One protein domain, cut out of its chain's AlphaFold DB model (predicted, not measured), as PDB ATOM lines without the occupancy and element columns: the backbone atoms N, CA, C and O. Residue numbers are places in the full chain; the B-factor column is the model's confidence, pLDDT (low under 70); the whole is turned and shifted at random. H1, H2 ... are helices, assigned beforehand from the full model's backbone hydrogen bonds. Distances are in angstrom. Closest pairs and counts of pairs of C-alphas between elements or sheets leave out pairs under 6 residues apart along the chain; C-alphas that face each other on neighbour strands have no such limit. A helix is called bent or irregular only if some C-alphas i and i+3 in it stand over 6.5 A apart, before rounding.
ATOM      1  N   VAL A   4      13.260 -39.157  32.170       91.94
ATOM      2  CA  VAL A   4      13.844 -38.037  31.414       91.94
ATOM      3  C   VAL A   4      13.141 -36.730  31.766       91.94
ATOM      4  O   VAL A   4      13.806 -35.745  32.062       91.94
ATOM      5  N   ARG A   5      11.800 -36.726  31.810       89.56
ATOM      6  CA  ARG A   5      11.050 -35.525  32.189       89.56
ATOM      7  C   ARG A   5      11.290 -35.139  33.648       89.56
ATOM      8  O   ARG A   5      11.418 -33.954  33.912       89.56
ATOM      9  N   VAL A   6      11.409 -36.110  34.559       90.62
ATOM     10  CA  VAL A   6      11.763 -35.844  35.967       90.62
ATOM     11  C   VAL A   6      13.119 -35.155  36.071       90.62
ATOM     12  O   VAL A   6      13.228 -34.145  36.758       90.62
ATOM     13  N   VAL A   7      14.136 -35.652  35.360       91.88
ATOM     14  CA  VAL A   7      15.460 -35.017  35.326       91.88
ATOM     15  C   VAL A   7      15.358 -33.597  34.769       91.88
ATOM     16  O   VAL A   7      15.861 -32.675  35.399       91.88
ATOM     17  N   CYS A   8      14.649 -33.386  33.654       90.69
ATOM     18  CA  CYS A   8      14.424 -32.041  33.116       90.69
ATOM     19  C   CYS A   8      13.745 -31.110  34.134       90.69
ATOM     20  O   CYS A   8      14.208 -29.993  34.325       90.69
ATOM     21  N   ASP A   9      12.699 -31.577  34.823       89.06
ATOM     22  CA  ASP A   9      11.980 -30.783  35.825       89.06
ATOM     23  C   ASP A   9      12.878 -30.430  37.030       89.06
ATOM     24  O   ASP A   9      12.758 -29.340  37.590       89.06
ATOM     25  N   ILE A  10      13.780 -31.331  37.445       91.00
ATOM     26  CA  ILE A  10      14.772 -31.056  38.501       91.00
ATOM     27  C   ILE A  10      15.761 -29.987  38.022       91.00
ATOM     28  O   ILE A  10      16.016 -29.020  38.741       91.00
ATOM     29  N   LEU A  11      16.276 -30.121  36.796       90.94
ATOM     30  CA  LEU A  11      17.222 -29.166  36.220       90.94
ATOM     31  C   LEU A  11      16.592 -27.778  36.017       90.94
ATOM     32  O   LEU A  11      17.210 -26.795  36.407       90.94
ATOM     33  N   GLU A  12      15.357 -27.687  35.507       88.75
ATOM     34  CA  GLU A  12      14.604 -26.423  35.354       88.75
ATOM     35  C   GLU A  12      14.356 -25.728  36.700       88.75
ATOM     36  O   GLU A  12      14.384 -24.500  36.792       88.75
ATOM     37  N   LYS A  13      14.108 -26.497  37.770       87.62
ATOM     38  CA  LYS A  13      13.938 -25.940  39.121       87.62
ATOM     39  C   LYS A  13      15.252 -25.452  39.717       87.62
ATOM     40  O   LYS A  13      15.254 -24.465  40.452       87.62
ATOM     41  N   ARG A  14      16.342 -26.177  39.461       86.75
ATOM     42  CA  ARG A  14      17.660 -25.900  40.037       86.75
ATOM     43  C   ARG A  14      18.365 -24.747  39.329       86.75
ATOM     44  O   ARG A  14      18.995 -23.932  39.999       86.75
ATOM     45  N   TYR A  15      18.232 -24.672  38.011       85.31
ATOM     46  CA  TYR A  15      18.975 -23.761  37.153       85.31
ATOM     47  C   TYR A  15      18.014 -22.879  36.360       85.31
ATOM     48  O   TYR A  15      17.238 -23.354  35.535       85.31
ATOM     49  N   GLN A  16      18.062 -21.572  36.614       72.69
ATOM     50  CA  GLN A  16      17.088 -20.623  36.068       72.69
ATOM     51  C   GLN A  16      17.282 -20.341  34.570       72.69
ATOM     52  O   GLN A  16      16.350 -19.844  33.938       72.69
ATOM     53  N   ASN A  17      18.455 -20.647  33.997       70.62
ATOM     54  CA  ASN A  17      18.798 -20.295  32.616       70.62
ATOM     55  C   ASN A  17      19.048 -21.502  31.698       70.62
ATOM     56  O   ASN A  17      19.514 -21.322  30.570       70.62
ATOM     57  N   ILE A  18      18.725 -22.728  32.125       72.12
ATOM     58  CA  ILE A  18      18.835 -23.895  31.241       72.12
ATOM     59  C   ILE A  18      17.663 -23.895  30.255       72.12
ATOM     60  O   ILE A  18      16.504 -24.072  30.627       72.12
ATOM     61  N   SER A  19      17.966 -23.724  28.965       66.06
ATOM     62  CA  SER A  19      16.982 -23.895  27.894       66.06
ATOM     63  C   SER A  19      16.903 -25.366  27.484       66.06
ATOM     64  O   SER A  19      17.735 -25.857  26.724       66.06
ATOM     65  N   ILE A  20      15.885 -26.075  27.974       67.12
ATOM     66  CA  ILE A  20      15.615 -27.480  27.623       67.12
ATOM     67  C   ILE A  20      14.817 -27.558  26.308       67.12
ATOM     68  O   ILE A  20      13.696 -28.054  26.272       67.12
ATOM     69  N   ASN A  21      15.375 -27.024  25.223       64.44
ATOM     70  CA  ASN A  21      14.784 -27.109  23.876       64.44
ATOM     71  C   ASN A  21      15.754 -27.687  22.834       64.44
ATOM     72  O   ASN A  21      15.447 -27.678  21.644       64.44
ATOM     73  N   ASP A  22      16.923 -28.156  23.269       80.00
ATOM     74  CA  ASP A  22      17.933 -28.750  22.399       80.00
ATOM     75  C   ASP A  22      17.765 -30.277  22.356       80.00
ATOM     76  O   ASP A  22      17.799 -30.955  23.392       80.00
ATOM     77  N   ASP A  23      17.557 -30.818  21.154       88.19
ATOM     78  CA  ASP A  23      17.403 -32.256  20.916       88.19
ATOM     79  C   ASP A  23      18.655 -33.035  21.357       88.19
ATOM     80  O   ASP A  23      18.534 -34.154  21.866       88.19
ATOM     81  N   GLU A  24      19.850 -32.446  21.227       88.88
ATOM     82  CA  GLU A  24      21.108 -33.071  21.649       88.88
ATOM     83  C   GLU A  24      21.173 -33.192  23.175       88.88
ATOM     84  O   GLU A  24      21.507 -34.250  23.712       88.88
ATOM     85  N   PHE A  25      20.750 -32.147  23.886       90.94
ATOM     86  CA  PHE A  25      20.679 -32.141  25.346       90.94
ATOM     87  C   PHE A  25      19.693 -33.195  25.875       90.94
ATOM     88  O   PHE A  25      20.029 -33.978  26.768       90.94
ATOM     89  N   ILE A  26      18.490 -33.272  25.295       92.56
ATOM     90  CA  ILE A  26      17.483 -34.281  25.670       92.56
ATOM     91  C   ILE A  26      17.960 -35.700  25.349       92.56
ATOM     92  O   ILE A  26      17.752 -36.615  26.154       92.56
ATOM     93  N   SER A  27      18.609 -35.892  24.199       93.50
ATOM     94  CA  SER A  27      19.231 -37.166  23.833       93.50
ATOM     95  C   SER A  27      20.264 -37.594  24.881       93.50
ATOM     96  O   SER A  27      20.214 -38.723  25.377       93.50
ATOM     97  N   GLY A  28      21.111 -36.659  25.314       94.12
ATOM     98  CA  GLY A  28      22.076 -36.845  26.392       94.12
ATOM     99  C   GLY A  28      21.451 -37.278  27.716       94.12
ATOM    100  O   GLY A  28      21.879 -38.270  28.311       94.12
ATOM    101  N   ILE A  29      20.386 -36.600  28.163       94.25
ATOM    102  CA  ILE A  29      19.638 -36.999  29.370       94.25
ATOM    103  C   ILE A  29      19.050 -38.404  29.195       94.25
ATOM    104  O   ILE A  29      19.143 -39.241  30.098       94.25
ATOM    105  N   SER A  30      18.459 -38.704  28.035       94.31
ATOM    106  CA  SER A  30      17.907 -40.035  27.766       94.31
ATOM    107  C   SER A  30      18.980 -41.117  27.866       94.31
ATOM    108  O   SER A  30      18.763 -42.146  28.506       94.31
ATOM    109  N   GLN A  31      20.156 -40.879  27.298       95.12
ATOM    110  CA  GLN A  31      21.249 -41.839  27.329       95.12
ATOM    111  C   GLN A  31      21.839 -41.993  28.740       95.12
ATOM    112  O   GLN A  31      22.055 -43.119  29.194       95.12
ATOM    113  N   TYR A  32      21.983 -40.891  29.481       94.19
ATOM    114  CA  TYR A  32      22.386 -40.898  30.888       94.19
ATOM    115  C   TYR A  32      21.423 -41.706  31.763       94.19
ATOM    116  O   TYR A  32      21.851 -42.579  32.519       94.19
ATOM    117  N   THR A  33      20.116 -41.460  31.644       93.25
ATOM    118  CA  THR A  33      19.103 -42.167  32.447       93.25
ATOM    119  C   THR A  33      19.102 -43.673  32.181       93.25
ATOM    120  O   THR A  33      18.978 -44.452  33.127       93.25
ATOM    121  N   LYS A  34      19.308 -44.094  30.924       93.19
ATOM    122  CA  LYS A  34      19.431 -45.510  30.543       93.19
ATOM    123  C   LYS A  34      20.680 -46.162  31.119       93.19
ATOM    124  O   LYS A  34      20.581 -47.231  31.715       93.19
ATOM    125  N   ASP A  35      21.837 -45.523  30.957       91.81
ATOM    126  CA  ASP A  35      23.120 -46.070  31.415       91.81
ATOM    127  C   ASP A  35      23.203 -46.193  32.939       91.81
ATOM    128  O   ASP A  35      23.871 -47.089  33.448       91.81
ATOM    129  N   ASN A  36      22.513 -45.308  33.662       89.88
ATOM    130  CA  ASN A  36      22.446 -45.328  35.124       89.88
ATOM    131  C   ASN A  36      21.212 -46.075  35.654       89.88
ATOM    132  O   ASN A  36      20.964 -46.071  36.855       89.88
ATOM    133  N   HIS A  37      20.431 -46.716  34.774       90.19
ATOM    134  CA  HIS A  37      19.225 -47.473  35.122       90.19
ATOM    135  C   HIS A  37      18.198 -46.687  35.959       90.19
ATOM    136  O   HIS A  37      17.444 -47.273  36.734       90.19
ATOM    137  N   LEU A  38      18.115 -45.364  35.775       89.81
ATOM    138  CA  LEU A  38      17.239 -44.501  36.581       89.81
ATOM    139  C   LEU A  38      15.751 -44.789  36.344       89.81
ATOM    140  O   LEU A  38      14.922 -44.517  37.206       89.81
ATOM    141  N   GLU A  39      15.399 -45.392  35.207       86.38
ATOM    142  CA  GLU A  39      14.038 -45.877  34.945       86.38
ATOM    143  C   GLU A  39      13.567 -46.902  35.989       86.38
ATOM    144  O   GLU A  39      12.378 -46.959  36.284       86.38
ATOM    145  N   MET A  40      14.486 -47.676  36.582       85.00
ATOM    146  CA  MET A  40      14.160 -48.662  37.620       85.00
ATOM    147  C   MET A  40      13.816 -48.025  38.969       85.00
ATOM    148  O   MET A  40      13.233 -48.695  39.817       85.00
ATOM    149  N   LEU A  41      14.174 -46.753  39.170       81.62
ATOM    150  CA  LEU A  41      13.858 -46.007  40.389       81.62
ATOM    151  C   LEU A  41      12.412 -45.507  40.392       81.62
ATOM    152  O   LEU A  41      11.869 -45.231  41.453       81.62
ATOM    153  N   MET A  42      11.790 -45.397  39.216       80.19
ATOM    154  CA  MET A  42      10.416 -44.932  39.082       80.19
ATOM    155  C   MET A  42       9.453 -46.083  39.387       80.19
ATOM    156  O   MET A  42       9.256 -46.965  38.546       80.19
ATOM    157  N   THR A  43       8.819 -46.086  40.561       72.50
ATOM    158  CA  THR A  43       7.855 -47.136  40.925       72.50
ATOM    159  C   THR A  43       6.405 -46.653  40.833       72.50
ATOM    160  O   THR A  43       6.059 -45.531  41.196       72.50
ATOM    161  N   VAL A  44       5.518 -47.527  40.333       62.12
ATOM    162  CA  VAL A  44       4.085 -47.221  40.102       62.12
ATOM    163  C   VAL A  44       3.323 -46.946  41.408       62.12
ATOM    164  O   VAL A  44       2.264 -46.326  41.380       62.12
ATOM    165  N   ASN A  45       3.858 -47.398  42.545       61.84
ATOM    166  CA  ASN A  45       3.196 -47.307  43.847       61.84
ATOM    167  C   ASN A  45       3.634 -46.093  44.682       61.84
ATOM    168  O   ASN A  45       3.034 -45.847  45.726       61.84
ATOM    169  N   GLU A  46       4.651 -45.349  44.247       68.56
ATOM    170  CA  GLU A  46       5.149 -44.161  44.940       68.56
ATOM    171  C   GLU A  46       4.504 -42.884  44.402       68.56
ATOM    172  O   GLU A  46       4.111 -42.774  43.235       68.56
ATOM    173  N   THR A  47       4.396 -41.878  45.266       75.06
ATOM    174  CA  THR A  47       3.930 -40.555  44.858       75.06
ATOM    175  C   THR A  47       4.917 -39.917  43.878       75.06
ATOM    176  O   THR A  47       6.113 -40.212  43.863       75.06
ATOM    177  N   ASN A  48       4.441 -38.976  43.056       78.25
ATOM    178  CA  ASN A  48       5.327 -38.222  42.159       78.25
ATOM    179  C   ASN A  48       6.463 -37.517  42.923       78.25
ATOM    180  O   ASN A  48       7.560 -37.407  42.391       78.25
ATOM    181  N   ASN A  49       6.220 -37.073  44.159       82.62
ATOM    182  CA  ASN A  49       7.230 -36.396  44.974       82.62
ATOM    183  C   ASN A  49       8.320 -37.353  45.473       82.62
ATOM    184  O   ASN A  49       9.486 -36.973  45.485       82.62
ATOM    185  N   GLU A  50       7.959 -38.582  45.850       83.88
ATOM    186  CA  GLU A  50       8.928 -39.612  46.254       83.88
ATOM    187  C   GLU A  50       9.806 -40.031  45.072       83.88
ATOM    188  O   GLU A  50      11.028 -40.034  45.187       83.88
ATOM    189  N   ASN A  51       9.196 -40.256  43.905       83.25
ATOM    190  CA  ASN A  51       9.923 -40.550  42.669       83.25
ATOM    191  C   ASN A  51      10.902 -39.419  42.282       83.25
ATOM    192  O   ASN A  51      12.030 -39.692  41.874       83.25
ATOM    193  N   ILE A  52      10.500 -38.148  42.430       88.00
ATOM    194  CA  ILE A  52      11.386 -36.994  42.190       88.00
ATOM    195  C   ILE A  52      12.557 -37.005  43.173       88.00
ATOM    196  O   ILE A  52      13.697 -36.909  42.732       88.00
ATOM    197  N   ALA A  53      12.295 -37.163  44.474       87.69
ATOM    198  CA  ALA A  53      13.338 -37.159  45.499       87.69
ATOM    199  C   ALA A  53      14.351 -38.302  45.308       87.69
ATOM    200  O   ALA A  53      15.553 -38.109  45.500       87.69
ATOM    201  N   LEU A  54      13.884 -39.485  44.888       88.12
ATOM    202  CA  LEU A  54      14.754 -40.606  44.541       88.12
ATOM    203  C   LEU A  54      15.657 -40.253  43.360       88.12
ATOM    204  O   LEU A  54      16.875 -40.341  43.490       88.12
ATOM    205  N   VAL A  55      15.094 -39.804  42.235       90.88
ATOM    206  CA  VAL A  55      15.891 -39.428  41.056       90.88
ATOM    207  C   VAL A  55      16.874 -38.301  41.387       90.88
ATOM    208  O   VAL A  55      18.041 -38.400  41.014       90.88
ATOM    209  N   GLU A  56      16.434 -37.282  42.129       91.19
ATOM    210  CA  GLU A  56      17.260 -36.159  42.585       91.19
ATOM    211  C   GLU A  56      18.470 -36.645  43.390       91.19
ATOM    212  O   GLU A  56      19.597 -36.304  43.051       91.19
ATOM    213  N   SER A  57      18.271 -37.553  44.352       89.69
ATOM    214  CA  SER A  57      19.375 -38.107  45.153       89.69
ATOM    215  C   SER A  57      20.443 -38.844  44.332       89.69
ATOM    216  O   SER A  57      21.615 -38.845  44.705       89.69
ATOM    217  N   PHE A  58      20.063 -39.455  43.204       89.50
ATOM    218  CA  PHE A  58      21.001 -40.137  42.308       89.50
ATOM    219  C   PHE A  58      21.762 -39.168  41.404       89.50
ATOM    220  O   PHE A  58      22.926 -39.419  41.086       89.50
ATOM    221  N   ILE A  59      21.119 -38.076  40.982       92.00
ATOM    222  CA  ILE A  59      21.748 -37.064  40.130       92.00
ATOM    223  C   ILE A  59      22.418 -35.940  40.930       92.00
ATOM    224  O   ILE A  59      23.090 -35.115  40.325       92.00
ATOM    225  N   GLU A  60      22.307 -35.927  42.261       90.00
ATOM    226  CA  GLU A  60      22.905 -34.917  43.149       90.00
ATOM    227  C   GLU A  60      24.385 -34.619  42.843       90.00
ATOM    228  O   GLU A  60      24.720 -33.443  42.710       90.00
ATOM    229  N   PRO A  61      25.276 -35.608  42.595       88.25
ATOM    230  CA  PRO A  61      26.671 -35.309  42.251       88.25
ATOM    231  C   PRO A  61      26.826 -34.484  40.966       88.25
ATOM    232  O   PRO A  61      27.826 -33.796  40.778       88.25
ATOM    233  N   LEU A  62      25.853 -34.568  40.056       87.88
ATOM    234  CA  LEU A  62      25.794 -33.724  38.870       87.88
ATOM    235  C   LEU A  62      25.273 -32.322  39.211       87.88
ATOM    236  O   LEU A  62      25.738 -31.348  38.632       87.88
ATOM    237  N   LEU A  63      24.335 -32.211  40.156       88.31
ATOM    238  CA  LEU A  63      23.771 -30.939  40.622       88.31
ATOM    239  C   LEU A  63      24.757 -30.093  41.448       88.31
ATOM    240  O   LEU A  63      24.499 -28.913  41.692       88.31
ATOM    241  N   GLU A  64      25.873 -30.684  41.876       87.62
ATOM    242  CA  GLU A  64      27.002 -29.986  42.502       87.62
ATOM    243  C   GLU A  64      27.927 -29.298  41.483       87.62
ATOM    244  O   GLU A  64      28.763 -28.473  41.864       87.62
ATOM    245  N   LEU A  65      27.805 -29.620  40.190       84.25
ATOM    246  CA  LEU A  65      28.588 -28.959  39.151       84.25
ATOM    247  C   LEU A  65      28.077 -27.529  38.906       84.25
ATOM    248  O   LEU A  65      26.871 -27.286  38.961       84.25
TER     249      LEU A  65
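Overview. This is residues 4 to 65 of the 168 residues of an uncharacterized protein of Clostridiales bacterium (UniProt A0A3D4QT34). The longest helix, H4, has a kink and crosses H1 steeply, and H2 crosses the first end of H1 with no contact to H4. Short H3 follows H2 and packs on H4, where the chain folds back. The printed part has 62 residues with four named helices, in the order H1, H2, H3, H4, and no named strand; the class is all helix. It is compact, with a radius of gyration of the C-alphas of 11.5 A and spans of 32 by 22 by 20 A.

Arrangement. H4, residues 48 to 63, has a kink of 47 degrees near residue 57 and is irregular, with C-alphas 58 and 61 7.4 A apart. It touches H1, residues 4 to 14; their closest C-alphas, of Ile 52 and Val 6, are 6.3 A apart. The two run the same way at a steep tilt of 69 degrees, only just short of perpendicular. H1 also touches H2, residues 23 to 35; the closest C-alphas, of Val 4 and Ser 30, are 5.8 A apart. These two run opposite ways, also at a steep tilt of 69 degrees, only just short of perpendicular. H3, residues 38 to 41, touches H4 at residues 51 to 55 alone; the closest C-alphas, of Leu 41 and Leu 54, are 6.9 A apart. H2 and H3 are close but not clearly touching, with the C-alphas of Thr 33 and Glu 39 closest at 6.8 A. H2 and H4 are apart, as are H1 and H3. Every O i to N i+4 pair is within hydrogen-bond range in H1 and H2, and 10 of 12 are in H4; H3 is too short for such a pair.

Along the chain. H4 measures 19.9 A from C-alpha 48 at (5.327, -38.222, 42.159) to C-alpha 63 at (23.771, -30.939, 40.622). H2 measures 18.3 A, and H1 15.4 A from C-alpha 4 at (13.844, -38.037, 31.414). H3 measures 5.3 A.

Size, cuts and confidence. The two C-alphas farthest apart, of Asn 17 and Asn 45, are 33.2 A apart. The printed part has no cut; the link from H2 to H3 is tight, the other two are short. The mean pLDDT of the printed part is 85.3, and residues 19 to 21 and 44 to 46 are under 70.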